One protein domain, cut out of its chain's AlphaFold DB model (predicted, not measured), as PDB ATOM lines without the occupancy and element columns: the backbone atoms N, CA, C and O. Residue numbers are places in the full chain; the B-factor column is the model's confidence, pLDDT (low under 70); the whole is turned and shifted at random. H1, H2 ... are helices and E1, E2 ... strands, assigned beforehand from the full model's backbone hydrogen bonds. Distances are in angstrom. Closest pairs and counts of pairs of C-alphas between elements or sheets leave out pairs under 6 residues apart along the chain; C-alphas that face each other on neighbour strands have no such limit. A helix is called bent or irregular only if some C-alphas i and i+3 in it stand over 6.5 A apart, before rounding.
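Overview. This is residues 57 to 204 of the 206 residues of an uncharacterized protein of Mucilaginibacter polytrichastri (UniProt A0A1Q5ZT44). A strongly twisted four-stranded sheet, its long hairpin E4-E5 sharply bent, curls partly round a narrow three-stranded sheet whose strand E2 runs through the middle of the body. From the far end of E2 the chain goes out to a small head, the helical hairpin H2-H3; the short helices H1 and H4 are at the other end. The printed part has 148 residues, in the order E1 H1 E2 H2 H3 E3 H4 E4 E5 E6 E7, with sheets E1-E4-E5-E7 and E3-E2-E6, both antiparallel; the class is mixed, helices and strands. It is only just compact, close to loose, with a radius of gyration of the C-alphas of 17.5 A, and its outline is a rod spanning 58 by 28 by 27 A.

Arrangement. In the larger sheet, E4, residues 132 to 145, forms a hairpin with E5, residues 152 to 162; N 140 and O 157 are 3.0 A apart. E4 bends by 99 degrees at residue 140 and E5 by 71 degrees at residue 155. Edge strand E1, residues 57 to 60, is antiparallel to E4, with N 58 and O 134 at 2.8 A. The other edge strand, E7, residues 188 to 191, is antiparallel to E5, with N 158 and O 190 at 2.9 A. E2, residues 73 to 82, has 14 pairs of C-alphas within 8 A of E7, the closest Met 77 and Tyr 189 at 4.9 A. Pairing is staggered: E2 pairs over residues 73 to 80 with E3, residues 112 to 121, N 74 to O 120 being 2.8 A, and over residues 80 to 82 with E6, residues 181 to 183, N 81 to O 182 being 2.9 A. The closest C-alphas of E3 and E4, Leu 113 and Phe 144, are 4.7 A apart. H1, residues 62 to 65, only grazes the smaller sheet; H4, residues 122 to 127, only grazes both sheets, with 5 pairs of C-alphas within 10 A of each. H1 and H4 are close but not clearly touching, Phe 65 and Tyr 122 having the closest C-alphas at 6.3 A. H2, residues 85 to 90, and H3, residues 95 to 103, touch at a shallow tilt of 23 degrees, opposite ways, their closest C-alphas being Ile 88 and Lys 98 at 6.0 A. Every O i to N i+4 pair is within hydrogen-bond range in H2, H3 and H4; H1 is too short for one.

Along the chain. E4 measures 26.5 A, E5 24.6 A, E2 28.5 A, E3 23.5 A and H3 12.6 A. E1 begins at C-alpha 57 (-16.322, -48.369, -0.717), and E7 ends at C-alpha 191 (-23.075, -46.180, -14.145).

Size, cuts and confidence. The two C-alphas farthest apart, Ala 96 and Pro 201, are 58.8 A apart. Residues 91 to 96 stand free. The printed part has no cut; the long link joins E5 to E6. Mean pLDDT of the printed part is 88.8, with residues 67, 69 to 70 and 169 to 175 under 70.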
ATOM      1  N   LYS A  57     -16.974 -47.526   0.285       96.75
ATOM      2  CA  LYS A  57     -16.322 -48.369  -0.717       96.75
ATOM      3  C   LYS A  57     -17.367 -48.919  -1.676       96.75
ATOM      4  O   LYS A  57     -18.369 -49.479  -1.243       96.75
ATOM      5  N   LEU A  58     -17.095 -48.785  -2.966       95.75
ATOM      6  CA  LEU A  58     -17.922 -49.321  -4.031       95.75
ATOM      7  C   LEU A  58     -17.202 -50.481  -4.697       95.75
ATOM      8  O   LEU A  58     -16.011 -50.409  -5.019       95.75
ATOM      9  N   TYR A  59     -17.959 -51.537  -4.932       95.62
ATOM     10  CA  TYR A  59     -17.495 -52.784  -5.502       95.62
ATOM     11  C   TYR A  59     -18.204 -53.036  -6.829       95.62
ATOM     12  O   TYR A  59     -19.377 -52.700  -6.994       95.62
ATOM     13  N   ALA A  60     -17.496 -53.625  -7.785       94.06
ATOM     14  CA  ALA A  60     -18.065 -54.106  -9.031       94.06
ATOM     15  C   ALA A  60     -19.151 -55.158  -8.751       94.06
ATOM     16  O   ALA A  60     -18.950 -56.088  -7.967       94.06
ATOM     17  N   THR A  61     -20.308 -55.024  -9.404       92.06
ATOM     18  CA  THR A  61     -21.399 -56.000  -9.245       92.06
ATOM     19  C   THR A  61     -20.998 -57.405  -9.721       92.06
ATOM     20  O   THR A  61     -20.149 -57.537 -10.608       92.06
ATOM     21  N   PRO A  62     -21.647 -58.473  -9.210       89.75
ATOM     22  CA  PRO A  62     -21.380 -59.849  -9.642       89.75
ATOM     23  C   PRO A  62     -21.437 -60.056 -11.161       89.75
ATOM     24  O   PRO A  62     -20.632 -60.817 -11.691       89.75
ATOM     25  N   LYS A  63     -22.305 -59.310 -11.861       87.12
ATOM     26  CA  LYS A  63     -22.491 -59.366 -13.321       87.12
ATOM     27  C   LYS A  63     -21.192 -59.204 -14.109       87.12
ATOM     28  O   LYS A  63     -21.018 -59.849 -15.138       87.12
ATOM     29  N   ILE A  64     -20.257 -58.399 -13.600       86.62
ATOM     30  CA  ILE A  64     -18.942 -58.189 -14.226       86.62
ATOM     31  C   ILE A  64     -18.107 -59.475 -14.267       86.62
ATOM     32  O   ILE A  64     -17.244 -59.645 -15.127       86.62
ATOM     33  N   PHE A  65     -18.390 -60.415 -13.368       85.94
ATOM     34  CA  PHE A  65     -17.661 -61.667 -13.196       85.94
ATOM     35  C   PHE A  65     -18.418 -62.893 -13.722       85.94
ATOM     36  O   PHE A  65     -17.892 -64.000 -13.636       85.94
ATOM     37  N   GLU A  66     -19.618 -62.715 -14.284       84.19
ATOM     38  CA  GLU A  66     -20.467 -63.797 -14.813       84.19
ATOM     39  C   GLU A  66     -20.076 -64.241 -16.238       84.19
ATOM     40  O   GLU A  66     -20.678 -65.157 -16.794       84.19
ATOM     41  N   GLY A  67     -19.037 -63.639 -16.825       68.19
ATOM     42  CA  GLY A  67     -18.448 -64.089 -18.090       68.19
ATOM     43  C   GLY A  67     -19.095 -63.519 -19.354       68.19
ATOM     44  O   GLY A  67     -18.759 -63.976 -20.444       68.19
ATOM     45  N   ASP A  68     -19.974 -62.516 -19.244       71.69
ATOM     46  CA  ASP A  68     -20.451 -61.754 -20.402       71.69
ATOM     47  C   ASP A  68     -19.355 -60.781 -20.880       71.69
ATOM     48  O   ASP A  68     -19.039 -59.818 -20.171       71.69
ATOM     49  N   PRO A  69     -18.796 -60.962 -22.092       66.88
ATOM     50  CA  PRO A  69     -17.768 -60.072 -22.625       66.88
ATOM     51  C   PRO A  69     -18.221 -58.613 -22.755       66.88
ATOM     52  O   PRO A  69     -17.377 -57.727 -22.845       66.88
ATOM     53  N   LYS A  70     -19.534 -58.345 -22.795       66.25
ATOM     54  CA  LYS A  70     -20.087 -56.987 -22.928       66.25
ATOM     55  C   LYS A  70     -20.216 -56.245 -21.602       66.25
ATOM     56  O   LYS A  70     -20.358 -55.028 -21.620       66.25
ATOM     57  N   ASN A  71     -20.173 -56.961 -20.482       72.19
ATOM     58  CA  ASN A  71     -20.385 -56.411 -19.144       72.19
ATOM     59  C   ASN A  71     -19.182 -56.653 -18.225       72.19
ATOM     60  O   ASN A  71     -19.307 -56.542 -17.017       72.19
ATOM     61  N   ASN A  72     -18.011 -56.972 -18.774       81.81
ATOM     62  CA  ASN A  72     -16.828 -57.399 -18.022       81.81
ATOM     63  C   ASN A  72     -15.991 -56.251 -17.422       81.81
ATOM     64  O   ASN A  72     -14.829 -56.470 -17.067       81.81
ATOM     65  N   SER A  73     -16.530 -55.033 -17.328       88.00
ATOM     66  CA  SER A  73     -15.806 -53.892 -16.762       88.00
ATOM     67  C   SER A  73     -16.718 -52.853 -16.113       88.00
ATOM     68  O   SER A  73     -17.859 -52.651 -16.524       88.00
ATOM     69  N   VAL A  74     -16.177 -52.157 -15.114       90.75
ATOM     70  CA  VAL A  74     -16.694 -50.872 -14.642       90.75
ATOM     71  C   VAL A  74     -16.143 -49.801 -15.569       90.75
ATOM     72  O   VAL A  74     -14.943 -49.523 -15.582       90.75
ATOM     73  N   ILE A  75     -17.021 -49.205 -16.365       90.31
ATOM     74  CA  ILE A  75     -16.627 -48.165 -17.309       90.31
ATOM     75  C   ILE A  75     -16.539 -46.827 -16.579       90.31
ATOM     76  O   ILE A  75     -17.486 -46.448 -15.877       90.31
ATOM     77  N   LEU A  76     -15.433 -46.100 -16.774       90.75
ATOM     78  CA  LEU A  76     -15.304 -44.733 -16.295       90.75
ATOM     79  C   LEU A  76     -15.532 -43.727 -17.418       90.75
ATOM     80  O   LEU A  76     -15.088 -43.855 -18.564       90.75
ATOM     81  N   MET A  77     -16.268 -42.693 -17.058       92.69
ATOM     82  CA  MET A  77     -16.626 -41.580 -17.909       92.69
ATOM     83  C   MET A  77     -16.148 -40.290 -17.275       92.69
ATOM     84  O   MET A  77     -15.970 -40.190 -16.059       92.69
ATOM     85  N   ARG A  78     -15.977 -39.285 -18.124       92.81
ATOM     86  CA  ARG A  78     -15.576 -37.944 -17.721       92.81
ATOM     87  C   ARG A  78     -16.466 -36.918 -18.398       92.81
ATOM     88  O   ARG A  78     -16.936 -37.117 -19.522       92.81
ATOM     89  N   LEU A  79     -16.715 -35.824 -17.688       94.81
ATOM     90  CA  LEU A  79     -17.574 -34.753 -18.162       94.81
ATOM     91  C   LEU A  79     -16.803 -33.870 -19.138       94.81
ATOM     92  O   LEU A  79     -15.744 -33.328 -18.806       94.81
ATOM     93  N   VAL A  80     -17.353 -33.696 -20.336       94.94
ATOM     94  CA  VAL A  80     -16.908 -32.659 -21.262       94.94
ATOM     95  C   VAL A  80     -17.883 -31.499 -21.251       94.94
ATOM     96  O   VAL A  80     -19.097 -31.678 -21.126       94.94
ATOM     97  N   ARG A  81     -17.339 -30.298 -21.416       95.69
ATOM     98  CA  ARG A  81     -18.096 -29.055 -21.549       95.69
ATOM     99  C   ARG A  81     -17.696 -28.320 -22.828       95.69
ATOM    100  O   ARG A  81     -16.562 -28.502 -23.285       95.69
ATOM    101  N   PRO A  82     -18.575 -27.477 -23.389       96.38
ATOM    102  CA  PRO A  82     -18.209 -26.619 -24.506       96.38
ATOM    103  C   PRO A  82     -17.014 -25.727 -24.159       96.38
ATOM    104  O   PRO A  82     -16.839 -25.299 -23.008       96.38
ATOM    105  N   LEU A  83     -16.191 -25.445 -25.165       95.94
ATOM    106  CA  LEU A  83     -15.100 -24.485 -25.046       95.94
ATOM    107  C   LEU A  83     -15.634 -23.074 -24.807       95.94
ATOM    108  O   LEU A  83     -16.543 -22.605 -25.490       95.94
ATOM    109  N   THR A  84     -15.004 -22.370 -23.875       95.62
ATOM    110  CA  THR A  84     -15.170 -20.925 -23.721       95.62
ATOM    111  C   THR A  84     -14.124 -20.185 -24.549       95.62
ATOM    112  O   THR A  84     -13.076 -20.734 -24.895       95.62
ATOM    113  N   VAL A  85     -14.359 -18.895 -24.810       95.38
ATOM    114  CA  VAL A  85     -13.361 -18.019 -25.450       95.38
ATOM    115  C   VAL A  85     -12.030 -18.058 -24.687       95.38
ATOM    116  O   VAL A  85     -10.974 -18.198 -25.298       95.38
ATOM    117  N   ALA A  86     -12.089 -18.050 -23.352       95.56
ATOM    118  CA  ALA A  86     -10.912 -18.118 -22.495       95.56
ATOM    119  C   ALA A  86     -10.150 -19.452 -22.609       95.56
ATOM    120  O   ALA A  86      -8.924 -19.460 -22.499       95.56
ATOM    121  N   ASP A  87     -10.842 -20.575 -22.831       95.44
ATOM    122  CA  ASP A  87     -10.177 -21.859 -23.085       95.44
ATOM    123  C   ASP A  87      -9.423 -21.814 -24.418       95.44
ATOM    124  O   ASP A  87      -8.255 -22.195 -24.477       95.44
ATOM    125  N   ILE A  88     -10.063 -21.291 -25.472       95.69
ATOM    126  CA  ILE A  88      -9.479 -21.185 -26.818       95.69
ATOM    127  C   ILE A  88      -8.247 -20.276 -26.811       95.69
ATOM    128  O   ILE A  88      -7.225 -20.597 -27.424       95.69
ATOM    129  N   ASP A  89      -8.305 -19.160 -26.086       95.75
ATOM    130  CA  ASP A  89      -7.183 -18.226 -25.981       95.75
ATOM    131  C   ASP A  89      -5.951 -18.866 -25.328       95.75
ATOM    132  O   ASP A  89      -4.824 -18.568 -25.739       95.75
ATOM    133  N   LYS A  90      -6.145 -19.818 -24.407       95.19
ATOM    134  CA  LYS A  90      -5.069 -20.571 -23.739       95.19
ATOM    135  C   LYS A  90      -4.504 -21.725 -24.571       95.19
ATOM    136  O   LYS A  90      -3.447 -22.250 -24.229       95.19
ATOM    137  N   MET A  91      -5.169 -22.136 -25.652       93.44
ATOM    138  CA  MET A  91      -4.698 -23.252 -26.475       93.44
ATOM    139  C   MET A  91      -3.387 -22.925 -27.192       93.44
ATOM    140  O   MET A  91      -3.213 -21.833 -27.743       93.44
ATOM    141  N   ASN A  92      -2.494 -23.913 -27.268       94.50
ATOM    142  CA  ASN A  92      -1.257 -23.828 -28.043       94.50
ATOM    143  C   ASN A  92      -1.505 -24.164 -29.526       94.50
ATOM    144  O   ASN A  92      -1.040 -25.176 -30.047       94.50
ATOM    145  N   ILE A  93      -2.310 -23.335 -30.191       93.81
ATOM    146  CA  ILE A  93      -2.644 -23.433 -31.618       93.81
ATOM    147  C   ILE A  93      -2.498 -22.056 -32.274       93.81
ATOM    148  O   ILE A  93      -2.516 -21.028 -31.595       93.81
ATOM    149  N   ASN A  94      -2.371 -22.023 -33.601       96.25
ATOM    150  CA  ASN A  94      -2.220 -20.767 -34.332       96.25
ATOM    151  C   ASN A  94      -3.474 -19.866 -34.240       96.25
ATOM    152  O   ASN A  94      -4.589 -20.332 -33.991       96.25
ATOM    153  N   ALA A  95      -3.283 -18.562 -34.468       95.69
ATOM    154  CA  ALA A  95      -4.342 -17.559 -34.341       95.69
ATOM    155  C   ALA A  95      -5.530 -17.813 -35.286       95.69
ATOM    156  O   ALA A  95      -6.678 -17.698 -34.869       95.69
ATOM    157  N   ALA A  96      -5.272 -18.232 -36.529       95.50
ATOM    158  CA  ALA A  96      -6.330 -18.529 -37.494       95.50
ATOM    159  C   ALA A  96      -7.269 -19.644 -36.997       95.50
ATOM    160  O   ALA A  96      -8.488 -19.515 -37.092       95.50
ATOM    161  N   LYS A  97      -6.720 -20.710 -36.399       93.94
ATOM    162  CA  LYS A  97      -7.513 -21.799 -35.822       93.94
ATOM    163  C   LYS A  97      -8.294 -21.340 -34.587       93.94
ATOM    164  O   LYS A  97      -9.445 -21.743 -34.435       93.94
ATOM    165  N   LYS A  98      -7.722 -20.468 -33.745       95.44
ATOM    166  CA  LYS A  98      -8.453 -19.865 -32.612       95.44
ATOM    167  C   LYS A  98      -9.683 -19.093 -33.084       95.44
ATOM    168  O   LYS A  98     -10.759 -19.284 -32.531       95.44
ATOM    169  N   GLU A  99      -9.546 -18.279 -34.127       95.12
ATOM    170  CA  GLU A  99     -10.666 -17.507 -34.679       95.12
ATOM    171  C   GLU A  99     -11.767 -18.400 -35.262       95.12
ATOM    172  O   GLU A  99     -12.951 -18.138 -35.052       95.12
ATOM    173  N   VAL A 100     -11.398 -19.492 -35.941       94.75
ATOM    174  CA  VAL A 100     -12.372 -20.488 -36.418       94.75
ATOM    175  C   VAL A 100     -13.112 -21.136 -35.243       94.75
ATOM    176  O   VAL A 100     -14.340 -21.202 -35.263       94.75
ATOM    177  N   LEU A 101     -12.399 -21.557 -34.194       93.31
ATOM    178  CA  LEU A 101     -13.021 -22.162 -33.011       93.31
ATOM    179  C   LEU A 101     -13.965 -21.193 -32.292       93.31
ATOM    180  O   LEU A 101     -15.071 -21.590 -31.939       93.31
ATOM    181  N   LYS A 102     -13.575 -19.921 -32.127       94.81
ATOM    182  CA  LYS A 102     -14.413 -18.892 -31.485       94.81
ATOM    183  C   LYS A 102     -15.725 -18.667 -32.233       94.81
ATOM    184  O   LYS A 102     -16.764 -18.515 -31.598       94.81
ATOM    185  N   LYS A 103     -15.692 -18.674 -33.570       93.62
ATOM    186  CA  LYS A 103     -16.893 -18.533 -34.413       93.62
ATOM    187  C   LYS A 103     -17.827 -19.740 -34.340       93.62
ATOM    188  O   LYS A 103     -19.022 -19.584 -34.558       93.62
ATOM    189  N   ASN A 104     -17.286 -20.914 -34.022       91.81
ATOM    190  CA  ASN A 104     -18.027 -22.171 -33.934       91.81
ATOM    191  C   ASN A 104     -18.499 -22.500 -32.506       91.81
ATOM    192  O   ASN A 104     -18.959 -23.617 -32.260       91.81
ATOM    193  N   ILE A 105     -18.381 -21.565 -31.554       92.38
ATOM    194  CA  ILE A 105     -18.976 -21.737 -30.226       92.38
ATOM    195  C   ILE A 105     -20.498 -21.728 -30.384       92.38
ATOM    196  O   ILE A 105     -21.081 -20.735 -30.810       92.38
ATOM    197  N   ASP A 106     -21.128 -22.833 -30.001       91.88
ATOM    198  CA  ASP A 106     -22.578 -22.955 -29.919       91.88
ATOM    199  C   ASP A 106     -23.043 -22.609 -28.490       91.88
ATOM    200  O   ASP A 106     -22.731 -23.355 -27.556       91.88
ATOM    201  N   PRO A 107     -23.796 -21.511 -28.286       88.31
ATOM    202  CA  PRO A 107     -24.308 -21.128 -26.970       88.31
ATOM    203  C   PRO A 107     -25.307 -22.125 -26.369       88.31
ATOM    204  O   PRO A 107     -25.576 -22.059 -25.171       88.31
ATOM    205  N   GLN A 108     -25.889 -23.008 -27.184       92.19
ATOM    206  CA  GLN A 108     -26.853 -24.024 -26.750       92.19
ATOM    207  C   GLN A 108     -26.195 -25.383 -26.483       92.19
ATOM    208  O   GLN A 108     -26.866 -26.318 -26.037       92.19
ATOM    209  N   ALA A 109     -24.889 -25.507 -26.734       92.12
ATOM    210  CA  ALA A 109     -24.159 -26.731 -26.468       92.12
ATOM    211  C   ALA A 109     -24.187 -27.061 -24.966       92.12
ATOM    212  O   ALA A 109     -23.923 -26.221 -24.108       92.12
ATOM    213  N   GLN A 110     -24.508 -28.312 -24.646       94.56
ATOM    214  CA  GLN A 110     -24.634 -28.787 -23.269       94.56
ATOM    215  C   GLN A 110     -23.421 -29.621 -22.870       94.56
ATOM    216  O   GLN A 110     -22.810 -30.278 -23.707       94.56
ATOM    217  N   SER A 111     -23.098 -29.640 -21.576       95.88
ATOM    218  CA  SER A 111     -22.101 -30.577 -21.046       95.88
ATOM    219  C   SER A 111     -22.665 -31.999 -21.025       95.88
ATOM    220  O   SER A 111     -23.860 -32.191 -20.780       95.88
ATOM    221  N   TYR A 112     -21.821 -32.996 -21.276       95.69
ATOM    222  CA  TYR A 112     -22.220 -34.403 -21.239       95.69
ATOM    223  C   TYR A 112     -21.032 -35.327 -20.967       95.69
ATOM    224  O   TYR A 112     -19.872 -34.954 -21.140       95.69
ATOM    225  N   LEU A 113     -21.325 -36.539 -20.513       94.19
ATOM    226  CA  LEU A 113     -20.340 -37.576 -20.249       94.19
ATOM    227  C   LEU A 113     -19.910 -38.269 -21.541       94.19
ATOM    228  O   LEU A 113     -20.744 -38.646 -22.373       94.19
ATOM    229  N   ILE A 114     -18.604 -38.482 -21.665       90.94
ATOM    230  CA  ILE A 114     -18.002 -39.372 -22.660       90.94
ATOM    231  C   ILE A 114     -17.167 -40.439 -21.963       90.94
ATOM    232  O   ILE A 114     -16.714 -40.251 -20.833       90.94
ATOM    233  N   TYR A 115     -16.942 -41.552 -22.655       86.94
ATOM    234  CA  TYR A 115     -16.005 -42.574 -22.208       86.94
ATOM    235  C   TYR A 115     -14.597 -41.984 -22.109       86.94
ATOM    236  O   TYR A 115     -14.063 -41.496 -23.106       86.94
ATOM    237  N   GLY A 116     -14.011 -42.028 -20.910       70.88
ATOM    238  CA  GLY A 116     -12.689 -41.455 -20.647       70.88
ATOM    239  C   GLY A 116     -11.540 -42.287 -21.223       70.88
ATOM    240  O   GLY A 116     -10.421 -41.803 -21.317       70.88
ATOM    241  N   GLY A 117     -11.829 -43.516 -21.668       75.12
ATOM    242  CA  GLY A 117     -10.827 -44.505 -22.073       75.12
ATOM    243  C   GLY A 117     -10.328 -45.352 -20.902       75.12
ATOM    244  O   GLY A 117      -9.743 -46.413 -21.129       75.12
ATOM    245  N   GLU A 118     -10.601 -44.920 -19.668       81.75
ATOM    246  CA  GLU A 118     -10.319 -45.680 -18.463       81.75
ATOM    247  C   GLU A 118     -11.490 -46.600 -18.073       81.75
ATOM    248  O   GLU A 118     -12.670 -46.240 -18.137       81.75
ATOM    249  N   SER A 119     -11.157 -47.811 -17.642       85.88
ATOM    250  CA  SER A 119     -12.097 -48.754 -17.036       85.88
ATOM    251  C   SER A 119     -11.391 -49.596 -15.979       85.88
ATOM    252  O   SER A 119     -10.163 -49.633 -15.928       85.88
ATOM    253  N   ALA A 120     -12.161 -50.272 -15.134       85.06
ATOM    254  CA  ALA A 120     -11.664 -51.370 -14.315       85.06
ATOM    255  C   ALA A 120     -12.266 -52.668 -14.847       85.06
ATOM    256  O   ALA A 120     -13.489 -52.819 -14.855       85.06
ATOM    257  N   ASP A 121     -11.439 -53.577 -15.356       86.81
ATOM    258  CA  ASP A 121     -11.912 -54.810 -15.984       86.81
ATOM    259  C   ASP A 121     -11.819 -56.030 -15.060       86.81
ATOM    260  O   ASP A 121     -11.143 -56.042 -14.029       86.81
ATOM    261  N   TYR A 122     -12.528 -57.085 -15.456       88.00
ATOM    262  CA  TYR A 122     -12.537 -58.378 -14.782       88.00
ATOM    263  C   TYR A 122     -11.130 -58.913 -14.475       88.00
ATOM    264  O   TYR A 122     -10.908 -59.474 -13.397       88.00
ATOM    265  N   GLN A 123     -10.185 -58.784 -15.412       88.44
ATOM    266  CA  GLN A 123      -8.843 -59.332 -15.242       88.44
ATOM    267  C   GLN A 123      -8.131 -58.626 -14.089       88.44
ATOM    268  O   GLN A 123      -7.618 -59.294 -13.189       88.44
ATOM    269  N   ARG A 124      -8.177 -57.293 -14.063       89.69
ATOM    270  CA  ARG A 124      -7.556 -56.492 -13.009       89.69
ATOM    271  C   ARG A 124      -8.166 -56.712 -11.637       89.69
ATOM    272  O   ARG A 124      -7.422 -56.855 -10.671       89.69
ATOM    273  N   PHE A 125      -9.489 -56.825 -11.542       92.06
ATOM    274  CA  PHE A 125     -10.137 -57.173 -10.274       92.06
ATOM    275  C   PHE A 125      -9.643 -58.518  -9.719       92.06
ATOM    276  O   PHE A 125      -9.400 -58.652  -8.519       92.06
ATOM    277  N   ASN A 126      -9.448 -59.525 -10.579       90.12
ATOM    278  CA  ASN A 126      -8.915 -60.811 -10.124       90.12
ATOM    279  C   ASN A 126      -7.431 -60.735  -9.744       90.12
ATOM    280  O   ASN A 126      -7.060 -61.334  -8.739       90.12
ATOM    281  N   GLU A 127      -6.606 -60.014 -10.510       91.31
ATOM    282  CA  GLU A 127      -5.184 -59.799 -10.194       91.31
ATOM    283  C   GLU A 127      -5.007 -59.074  -8.851       91.31
ATOM    284  O   GLU A 127      -4.160 -59.457  -8.046       91.31
ATOM    285  N   ALA A 128      -5.846 -58.074  -8.578       92.56
ATOM    286  CA  ALA A 128      -5.860 -57.336  -7.317       92.56
ATOM    287  C   ALA A 128      -6.577 -58.081  -6.172       92.56
ATOM    288  O   ALA A 128      -6.571 -57.614  -5.033       92.56
ATOM    289  N   HIS A 129      -7.199 -59.234  -6.451       92.88
ATOM    290  CA  HIS A 129      -7.996 -60.017  -5.501       92.88
ATOM    291  C   HIS A 129      -9.084 -59.208  -4.773       92.88
ATOM    292  O   HIS A 129      -9.296 -59.378  -3.571       92.88
ATOM    293  N   THR A 130      -9.785 -58.331  -5.489       94.50
ATOM    294  CA  THR A 130     -10.859 -57.499  -4.934       94.50
ATOM    295  C   THR A 130     -11.844 -57.101  -6.025       94.50
ATOM    296  O   THR A 130     -11.461 -56.975  -7.184       94.50
ATOM    297  N   ALA A 131     -13.112 -56.871  -5.676       95.00
ATOM    298  CA  ALA A 131     -14.053 -56.180  -6.556       95.00
ATOM    299  C   ALA A 131     -14.057 -54.660  -6.316       95.00
ATOM    300  O   ALA A 131     -14.868 -53.961  -6.916       95.00
ATOM    301  N   PHE A 132     -13.203 -54.131  -5.435       95.75
ATOM    302  CA  PHE A 132     -13.178 -52.717  -5.066       95.75
ATOM    303  C   PHE A 132     -12.838 -51.836  -6.271       95.75
ATOM    304  O   PHE A 132     -11.705 -51.824  -6.754       95.75
ATOM    305  N   ALA A 133     -13.837 -51.092  -6.743       94.81
ATOM    306  CA  ALA A 133     -13.747 -50.233  -7.918       94.81
ATOM    307  C   ALA A 133     -13.371 -48.790  -7.560       94.81
ATOM    308  O   ALA A 133     -12.802 -48.079  -8.386       94.81
ATOM    309  N   GLY A 134     -13.673 -48.343  -6.338       95.50
ATOM    310  CA  GLY A 134     -13.359 -46.990  -5.888       95.50
ATOM    311  C   GLY A 134     -14.209 -46.529  -4.710       95.50
ATOM    312  O   GLY A 134     -15.053 -47.270  -4.206       95.50
ATOM    313  N   LYS A 135     -13.993 -45.292  -4.259       97.19
ATOM    314  CA  LYS A 135     -14.802 -44.672  -3.201       97.19
ATOM    315  C   LYS A 135     -15.906 -43.807  -3.780       97.19
ATOM    316  O   LYS A 135     -15.694 -43.075  -4.744       97.19
ATOM    317  N   TYR A 136     -17.070 -43.847  -3.150       97.12
ATOM    318  CA  TYR A 136     -18.195 -42.992  -3.486       97.12
ATOM    319  C   TYR A 136     -17.936 -41.547  -3.065       97.12
ATOM    320  O   TYR A 136     -17.610 -41.280  -1.912       97.12
ATOM    321  N   LEU A 137     -18.131 -40.602  -3.980       96.81
ATOM    322  CA  LEU A 137     -18.073 -39.166  -3.693       96.81
ATOM    323  C   LEU A 137     -19.458 -38.513  -3.763       96.81
ATOM    324  O   LEU A 137     -19.702 -37.503  -3.108       96.81
ATOM    325  N   GLY A 138     -20.374 -39.088  -4.542       95.12
ATOM    326  CA  GLY A 138     -21.715 -38.553  -4.738       95.12
ATOM    327  C   GLY A 138     -22.424 -39.193  -5.927       95.12
ATOM    328  O   GLY A 138     -21.936 -40.144  -6.532       95.12
ATOM    329  N   LYS A 139     -23.592 -38.663  -6.284       94.06
ATOM    330  CA  LYS A 139     -24.328 -39.047  -7.493       94.06
ATOM    331  C   LYS A 139     -24.895 -37.817  -8.177       94.06
ATOM    332  O   LYS A 139     -25.244 -36.845  -7.510       94.06
ATOM    333  N   ALA A 140     -25.004 -37.875  -9.496       93.44
ATOM    334  CA  ALA A 140     -25.567 -36.801 -10.301       93.44
ATOM    335  C   ALA A 140     -26.362 -37.370 -11.475       93.44
ATOM    336  O   ALA A 140     -26.015 -38.420 -12.020       93.44
ATOM    337  N   VAL A 141     -27.414 -36.655 -11.879       94.44
ATOM    338  CA  VAL A 141     -28.079 -36.902 -13.160       94.44
ATOM    339  C   VAL A 141     -27.360 -36.074 -14.211       94.44
ATOM    340  O   VAL A 141     -27.367 -34.844 -14.145       94.44
ATOM    341  N   LEU A 142     -26.725 -36.749 -15.163       95.12
ATOM    342  CA  LEU A 142     -25.955 -36.116 -16.229       95.12
ATOM    343  C   LEU A 142     -26.406 -36.652 -17.580       95.12
ATOM    344  O   LEU A 142     -26.872 -37.784 -17.699       95.12
ATOM    345  N   ASN A 143     -26.248 -35.830 -18.612       95.19
ATOM    346  CA  ASN A 143     -26.427 -36.288 -19.977       95.19
ATOM    347  C   ASN A 143     -25.235 -37.153 -20.379       95.19
ATOM    348  O   ASN A 143     -24.085 -36.767 -20.181       95.19
ATOM    349  N   PHE A 144     -25.508 -38.290 -20.999       91.44
ATOM    350  CA  PHE A 144     -24.514 -39.152 -21.620       91.44
ATOM    351  C   PHE A 144     -24.861 -39.330 -23.097       91.44
ATOM    352  O   PHE A 144     -26.035 -39.413 -23.467       91.44
ATOM    353  N   ARG A 145     -23.840 -39.361 -23.959       88.38
ATOM    354  CA  ARG A 145     -24.042 -39.587 -25.392       88.38
ATOM    355  C   ARG A 145     -24.142 -41.083 -25.667       88.38
ATOM    356  O   ARG A 145     -23.128 -41.777 -25.693       88.38
ATOM    357  N   ASN A 146     -25.352 -41.555 -25.944       79.38
ATOM    358  CA  ASN A 146     -25.583 -42.944 -26.308       79.38
ATOM    359  C   ASN A 146     -24.813 -43.304 -27.593       79.38
ATOM    360  O   ASN A 146     -24.825 -42.570 -28.580       79.38
ATOM    361  N   VAL A 147     -24.111 -44.438 -27.568       74.69
ATOM    362  CA  VAL A 147     -23.257 -44.905 -28.670       74.69
ATOM    363  C   VAL A 147     -24.074 -45.234 -29.921       74.69
ATOM    364  O   VAL A 147     -23.599 -45.024 -31.035       74.69
ATOM    365  N   THR A 148     -25.301 -45.731 -29.749       76.81
ATOM    366  CA  THR A 148     -26.133 -46.242 -30.841       76.81
ATOM    367  C   THR A 148     -26.779 -45.126 -31.652       76.81
ATOM    368  O   THR A 148     -26.691 -45.132 -32.878       76.81
ATOM    369  N   ASP A 149     -27.421 -44.160 -30.995       79.88
ATOM    370  CA  ASP A 149     -28.199 -43.108 -31.666       79.88
ATOM    371  C   ASP A 149     -27.557 -41.714 -31.575       79.88
ATOM    372  O   ASP A 149     -28.084 -40.753 -32.139       79.88
ATOM    373  N   LYS A 150     -26.408 -41.602 -30.891       81.88
ATOM    374  CA  LYS A 150     -25.669 -40.354 -30.635       81.88
ATOM    375  C   LYS A 150     -26.490 -39.286 -29.905       81.88
ATOM    376  O   LYS A 150     -26.050 -38.133 -29.849       81.88
ATOM    377  N   LYS A 151     -27.644 -39.640 -29.335       88.56
ATOM    378  CA  LYS A 151     -28.474 -38.709 -28.568       88.56
ATOM    379  C   LYS A 151     -27.927 -38.551 -27.160       88.56
ATOM    380  O   LYS A 151     -27.319 -39.461 -26.597       88.56
ATOM    381  N   LEU A 152     -28.160 -37.369 -26.602       90.81
ATOM    382  CA  LEU A 152     -27.936 -37.117 -25.190       90.81
ATOM    383  C   LEU A 152     -29.120 -37.672 -24.408       90.81
ATOM    384  O   LEU A 152     -30.266 -37.308 -24.670       90.81
ATOM    385  N   VAL A 153     -28.825 -38.563 -23.472       91.31
ATOM    386  CA  VAL A 153     -29.819 -39.181 -22.599       91.31
ATOM    387  C   VAL A 153     -29.426 -38.879 -21.155       91.31
ATOM    388  O   VAL A 153     -28.272 -39.129 -20.796       91.31
ATOM    389  N   PRO A 154     -30.335 -38.332 -20.330       93.06
ATOM    390  CA  PRO A 154     -30.069 -38.155 -18.913       93.06
ATOM    391  C   PRO A 154     -30.056 -39.519 -18.223       93.06
ATOM    392  O   PRO A 154     -30.966 -40.324 -18.422       93.06
ATOM    393  N   GLU A 155     -29.052 -39.759 -17.391       93.12
ATOM    394  CA  GLU A 155     -28.939 -40.976 -16.588       93.12
ATOM    395  C   GLU A 155     -28.313 -40.652 -15.225       93.12
ATOM    396  O   GLU A 155     -27.670 -39.609 -15.059       93.12
ATOM    397  N   THR A 156     -28.542 -41.511 -14.229       93.19
ATOM    398  CA  THR A 156     -27.912 -41.361 -12.909       93.19
ATOM    399  C   THR A 156     -26.535 -42.008 -12.898       93.19
ATOM    400  O   THR A 156     -26.392 -43.202 -13.158       93.19
ATOM    401  N   PHE A 157     -25.528 -41.230 -12.510       94.50
ATOM    402  CA  PHE A 157     -24.149 -41.687 -12.385       94.50
ATOM    403  C   PHE A 157     -23.669 -41.579 -10.944       94.50
ATOM    404  O   PHE A 157     -24.023 -40.636 -10.228       94.50
ATOM    405  N   CYS A 158     -22.825 -42.525 -10.536       95.12
ATOM    406  CA  CYS A 158     -21.999 -42.376  -9.345       95.12
ATOM    407  C   CYS A 158     -20.765 -41.548  -9.690       95.12
ATOM    408  O   CYS A 158     -20.117 -41.790 -10.706       95.12
ATOM    409  N   ILE A 159     -20.440 -40.605  -8.815       96.00
ATOM    410  CA  ILE A 159     -19.181 -39.874  -8.791       96.00
ATOM    411  C   ILE A 159     -18.233 -40.674  -7.911       96.00
ATOM    412  O   ILE A 159     -18.578 -40.962  -6.759       96.00
ATOM    413  N   ILE A 160     -17.069 -41.043  -8.440       95.62
ATOM    414  CA  ILE A 160     -16.151 -41.936  -7.736       95.62
ATOM    415  C   ILE A 160     -14.709 -41.429  -7.736       95.62
ATOM    416  O   ILE A 160     -14.250 -40.794  -8.684       95.62
ATOM    417  N   GLU A 161     -13.991 -41.773  -6.672       95.62
ATOM    418  CA  GLU A 161     -12.528 -41.814  -6.634       95.62
ATOM    419  C   GLU A 161     -12.109 -43.248  -7.014       95.62
ATOM    420  O   GLU A 161     -12.311 -44.155  -6.201       95.62
ATOM    421  N   PRO A 162     -11.621 -43.505  -8.242       94.06
ATOM    422  CA  PRO A 162     -11.373 -44.865  -8.713       94.06
ATOM    423  C   PRO A 162     -10.199 -45.530  -7.986       94.06
ATOM    424  O   PRO A 162      -9.239 -44.874  -7.589       94.06
ATOM    425  N   ASN A 163     -10.267 -46.852  -7.836       93.88
ATOM    426  CA  ASN A 163      -9.167 -47.654  -7.310       93.88
ATOM    427  C   ASN A 163      -8.112 -47.888  -8.400       93.88
ATOM    428  O   ASN A 163      -8.300 -48.737  -9.268       93.88
ATOM    429  N   GLU A 164      -6.999 -47.161  -8.339       90.75
ATOM    430  CA  GLU A 164      -5.941 -47.206  -9.358       90.75
ATOM    431  C   GLU A 164      -5.368 -48.612  -9.600       90.75
ATOM    432  O   GLU A 164      -5.011 -48.922 -10.736       90.75
ATOM    433  N   ASP A 165      -5.367 -49.490  -8.590       89.31
ATOM    434  CA  ASP A 165      -4.842 -50.861  -8.703       89.31
ATOM    435  C   ASP A 165      -5.617 -51.720  -9.710       89.31
ATOM    436  O   ASP A 165      -5.069 -52.660 -10.290       89.31
ATOM    437  N   VAL A 166      -6.899 -51.407  -9.923       88.56
ATOM    438  CA  VAL A 166      -7.765 -52.143 -10.856       88.56
ATOM    439  C   VAL A 166      -8.005 -51.393 -12.165       88.56
ATOM    440  O   VAL A 166      -8.642 -51.926 -13.074       88.56
ATOM    441  N   MET A 167      -7.492 -50.166 -12.280       85.75
ATOM    442  CA  MET A 167      -7.696 -49.315 -13.445       85.75
ATOM    443  C   MET A 167      -6.772 -49.689 -14.604       85.75
ATOM    444  O   MET A 167      -5.569 -49.906 -14.459       85.75
ATOM    445  N   ILE A 168      -7.332 -49.668 -15.809       78.94
ATOM    446  CA  ILE A 168      -6.597 -49.747 -17.069       78.94
ATOM    447  C   ILE A 168      -6.867 -48.503 -17.909       78.94
ATOM    448  O   ILE A 168      -7.999 -48.195 -18.259       78.94
ATOM    449  N   GLY A 169      -5.800 -47.808 -18.300       65.06
ATOM    450  CA  GLY A 169      -5.872 -46.646 -19.192       65.06
ATOM    451  C   GLY A 169      -5.715 -46.980 -20.681       65.06
ATOM    452  O   GLY A 169      -5.158 -46.164 -21.410       65.06
ATOM    453  N   LYS A 170      -6.060 -48.199 -21.135       52.41
ATOM    454  CA  LYS A 170      -5.614 -48.691 -22.460       52.41
ATOM    455  C   LYS A 170      -6.638 -49.371 -23.376       52.41
ATOM    456  O   LYS A 170      -6.261 -49.641 -24.514       52.41
ATOM    457  N   TYR A 171      -7.880 -49.645 -22.965       45.44
ATOM    458  CA  TYR A 171      -8.714 -50.602 -23.727       45.44
ATOM    459  C   TYR A 171     -10.067 -50.116 -24.233       45.44
ATOM    460  O   TYR A 171     -10.637 -50.765 -25.108       45.44
ATOM    461  N   LEU A 172     -10.566 -48.965 -23.797       50.78
ATOM    462  CA  LEU A 172     -11.672 -48.329 -24.504       50.78
ATOM    463  C   LEU A 172     -11.060 -47.349 -25.490       50.78
ATOM    464  O   LEU A 172     -10.242 -46.525 -25.089       50.78
ATOM    465  N   HIS A 173     -11.416 -47.457 -26.774       49.12
ATOM    466  CA  HIS A 173     -11.135 -46.412 -27.755       49.12
ATOM    467  C   HIS A 173     -11.436 -45.074 -27.085       49.12
ATOM    468  O   HIS A 173     -12.605 -44.803 -26.810       49.12
ATOM    469  N   LEU A 174     -10.387 -44.311 -26.743       55.44
ATOM    470  CA  LEU A 174     -10.523 -42.998 -26.128       55.44
ATOM    471  C   LEU A 174     -11.552 -42.271 -26.974       55.44
ATOM    472  O   LEU A 174     -11.319 -42.073 -28.170       55.44
ATOM    473  N   ALA A 175     -12.720 -41.972 -26.406       63.81
ATOM    474  CA  ALA A 175     -13.669 -41.166 -27.135       63.81
ATOM    475  C   ALA A 175     -12.952 -39.836 -27.338       63.81
ATOM    476  O   ALA A 175     -12.693 -39.114 -26.376       63.81
ATOM    477  N   THR A 176     -12.528 -39.564 -28.573       78.75
ATOM    478  CA  THR A 176     -11.826 -38.325 -28.879       78.75
ATOM    479  C   THR A 176     -12.729 -37.191 -28.430       78.75
ATOM    480  O   THR A 176     -13.891 -37.127 -28.844       78.75
ATOM    481  N   ILE A 177     -12.207 -36.328 -27.555       87.75
ATOM    482  CA  ILE A 177     -12.935 -35.140 -27.118       87.75
ATOM    483  C   ILE A 177     -13.370 -34.400 -28.390       87.75
ATOM    484  O   ILE A 177     -12.528 -34.158 -29.261       87.75
ATOM    485  N   PRO A 178     -14.666 -34.084 -28.548       89.06
ATOM    486  CA  PRO A 178     -15.124 -33.350 -29.715       89.06
ATOM    487  C   PRO A 178     -14.381 -32.015 -29.845       89.06
ATOM    488  O   PRO A 178     -14.051 -31.389 -28.844       89.06
ATOM    489  N   GLU A 179     -14.153 -31.554 -31.075       88.81
ATOM    490  CA  GLU A 179     -13.284 -30.400 -31.358       88.81
ATOM    491  C   GLU A 179     -13.685 -29.110 -30.620       88.81
ATOM    492  O   GLU A 179     -12.824 -28.316 -30.247       88.81
ATOM    493  N   ASN A 180     -14.981 -28.905 -30.372       91.81
ATOM    494  CA  ASN A 180     -15.523 -27.736 -29.675       91.81
ATOM    495  C   ASN A 180     -15.749 -27.951 -28.165       91.81
ATOM    496  O   ASN A 180     -16.459 -27.167 -27.531       91.81
ATOM    497  N   TYR A 181     -15.161 -29.001 -27.590       94.25
ATOM    498  CA  TYR A 181     -15.287 -29.358 -26.181       94.25
ATOM    499  C   TYR A 181     -13.923 -29.455 -25.494       94.25
ATOM    500  O   TYR A 181     -12.874 -29.576 -26.121       94.25
ATOM    501  N   THR A 182     -13.954 -29.413 -24.168       93.62
ATOM    502  CA  THR A 182     -12.817 -29.691 -23.289       93.62
ATOM    503  C   THR A 182     -13.289 -30.468 -22.065       93.62
ATOM    504  O   THR A 182     -14.492 -30.543 -21.797       93.62
ATOM    505  N   TRP A 183     -12.357 -31.032 -21.302       93.31
ATOM    506  CA  TRP A 183     -12.668 -31.601 -19.994       93.31
ATOM    507  C   TRP A 183     -13.249 -30.529 -19.068       93.31
ATOM    508  O   TRP A 183     -12.711 -29.424 -18.958       93.31
ATOM    509  N   ALA A 184     -14.359 -30.854 -18.407       94.56
ATOM    510  CA  ALA A 184     -14.943 -29.985 -17.395       94.56
ATOM    511  C   ALA A 184     -14.130 -30.033 -16.097       94.56
ATOM    512  O   ALA A 184     -13.882 -28.992 -15.491       94.56
ATOM    513  N   ASP A 185     -13.696 -31.234 -15.711       91.38
ATOM    514  CA  ASP A 185     -12.955 -31.526 -14.490       91.38
ATOM    515  C   ASP A 185     -12.140 -32.837 -14.623       91.38
ATOM    516  O   ASP A 185     -12.055 -33.452 -15.695       91.38
ATOM    517  N   ASN A 186     -11.508 -33.255 -13.524       89.19
ATOM    518  CA  ASN A 186     -10.835 -34.554 -13.385       89.19
ATOM    519  C   ASN A 186     -11.704 -35.581 -12.641       89.19
ATOM    520  O   ASN A 186     -11.184 -36.538 -12.076       89.19
ATOM    521  N   THR A 187     -13.017 -35.368 -12.609       93.69
ATOM    522  CA  THR A 187     -13.945 -36.219 -11.873       93.69
ATOM    523  C   THR A 187     -14.307 -37.441 -12.712       93.69
ATOM    524  O   THR A 187     -14.591 -37.321 -13.908       93.69
ATOM    525  N   PHE A 188     -14.335 -38.614 -12.078       94.25
ATOM    526  CA  PHE A 188     -14.776 -39.848 -12.718       94.25
ATOM    527  C   PHE A 188     -16.221 -40.175 -12.370       94.25
ATOM    528  O   PHE A 188     -16.665 -40.061 -11.225       94.25
ATOM    529  N   TYR A 189     -16.936 -40.624 -13.393       95.38
ATOM    530  CA  TYR A 189     -18.333 -41.005 -13.326       95.38
ATOM    531  C   TYR A 189     -18.480 -42.442 -13.811       95.38
ATOM    532  O   TYR A 189     -17.846 -42.839 -14.786       95.38
ATOM    533  N   THR A 190     -19.338 -43.222 -13.173       93.75
ATOM    534  CA  THR A 190     -19.673 -44.574 -13.633       93.75
ATOM    535  C   THR A 190     -21.161 -44.839 -13.476       93.75
ATOM    536  O   THR A 190     -21.857 -44.135 -12.734       93.75
ATOM    537  N   PHE A 191     -21.671 -45.817 -14.218       91.50
ATOM    538  CA  PHE A 191     -23.075 -46.180 -14.145       91.50
ATOM    539  C   PHE A 191     -23.424 -46.669 -12.745       91.50
ATOM    540  O   PHE A 191     -22.720 -47.473 -12.134       91.50
ATOM    541  N   TYR A 192     -24.543 -46.163 -12.244       89.12
ATOM    542  CA  TYR A 192     -25.013 -46.455 -10.903       89.12
ATOM    543  C   TYR A 192     -25.268 -47.956 -10.667       89.12
ATOM    544  O   TYR A 192     -24.997 -48.476  -9.589       89.12
ATOM    545  N   ASP A 193     -25.765 -48.661 -11.681       87.56
ATOM    546  CA  ASP A 193     -26.130 -50.081 -11.633       87.56
ATOM    547  C   ASP A 193     -24.946 -51.047 -11.789       87.56
ATOM    548  O   ASP A 193     -25.121 -52.261 -11.672       87.56
ATOM    549  N   SER A 194     -23.747 -50.519 -12.037       89.56
ATOM    550  CA  SER A 194     -22.517 -51.302 -12.172       89.56
ATOM    551  C   SER A 194     -21.813 -51.528 -10.831       89.56
ATOM    552  O   SER A 194     -20.841 -52.288 -10.770       89.56
ATOM    553  N   LEU A 195     -22.317 -50.913  -9.754       92.44
ATOM    554  CA  LEU A 195     -21.698 -50.893  -8.434       92.44
ATOM    555  C   LEU A 195     -22.611 -51.427  -7.318       92.44
ATOM    556  O   LEU A 195     -23.837 -51.379  -7.402       92.44
ATOM    557  N   THR A 196     -21.988 -51.904  -6.244       93.12
ATOM    558  CA  THR A 196     -22.620 -52.351  -4.994       93.12
ATOM    559  C   THR A 196     -21.760 -51.944  -3.790       93.12
ATOM    560  O   THR A 196     -20.579 -51.638  -3.935       93.12
ATOM    561  N   ASP A 197     -22.349 -51.919  -2.599       93.19
ATOM    562  CA  ASP A 197     -21.677 -51.723  -1.308       93.19
ATOM    563  C   ASP A 197     -21.070 -53.019  -0.736       93.19
ATOM    564  O   ASP A 197     -20.432 -52.992   0.317       93.19
ATOM    565  N   GLN A 198     -21.244 -54.155  -1.419       93.06
ATOM    566  CA  GLN A 198     -20.785 -55.462  -0.953       93.06
ATOM    567  C   GLN A 198     -19.601 -55.985  -1.766       93.06
ATOM    568  O   GLN A 198     -19.678 -56.148  -2.982       93.06
ATOM    569  N   GLU A 199     -18.516 -56.324  -1.069       92.94
ATOM    570  CA  GLU A 199     -17.411 -57.086  -1.650       92.94
ATOM    571  C   GLU A 199     -17.887 -58.491  -2.039       92.94
ATOM    572  O   GLU A 199     -18.701 -59.112  -1.344       92.94
ATOM    573  N   LEU A 200     -17.360 -59.020  -3.142       89.94
ATOM    574  CA  LEU A 200     -17.747 -60.353  -3.581       89.94
ATOM    575  C   LEU A 200     -17.193 -61.410  -2.622       89.94
ATOM    576  O   LEU A 200     -15.990 -61.406  -2.350       89.94
ATOM    577  N   PRO A 201     -18.001 -62.404  -2.202       88.94
ATOM    578  CA  PRO A 201     -17.557 -63.434  -1.265       88.94
ATOM    579  C   PRO A 201     -16.275 -64.162  -1.679       88.94
ATOM    580  O   PRO A 201     -15.499 -64.568  -0.822       88.94
ATOM    581  N   LYS A 202     -16.016 -64.297  -2.988       86.06
ATOM    582  CA  LYS A 202     -14.794 -64.930  -3.511       86.06
ATOM    583  C   LYS A 202     -13.500 -64.162  -3.199       86.06
ATOM    584  O   LYS A 202     -12.431 -64.756  -3.264       86.06
ATOM    585  N   PHE A 203     -13.590 -62.868  -2.895       88.81
ATOM    586  CA  PHE A 203     -12.450 -62.007  -2.565       88.81
ATOM    587  C   PHE A 203     -12.329 -61.725  -1.064       88.81
ATOM    588  O   PHE A 203     -11.293 -61.249  -0.600       88.81
ATOM    589  N   ILE A 204     -13.351 -62.067  -0.278       81.50
ATOM    590  CA  ILE A 204     -13.288 -61.992   1.179       81.50
ATOM    591  C   ILE A 204     -12.406 -63.150   1.655       81.50
ATOM    592  O   ILE A 204     -12.820 -64.310   1.642       81.50
TER     593      ILE A 204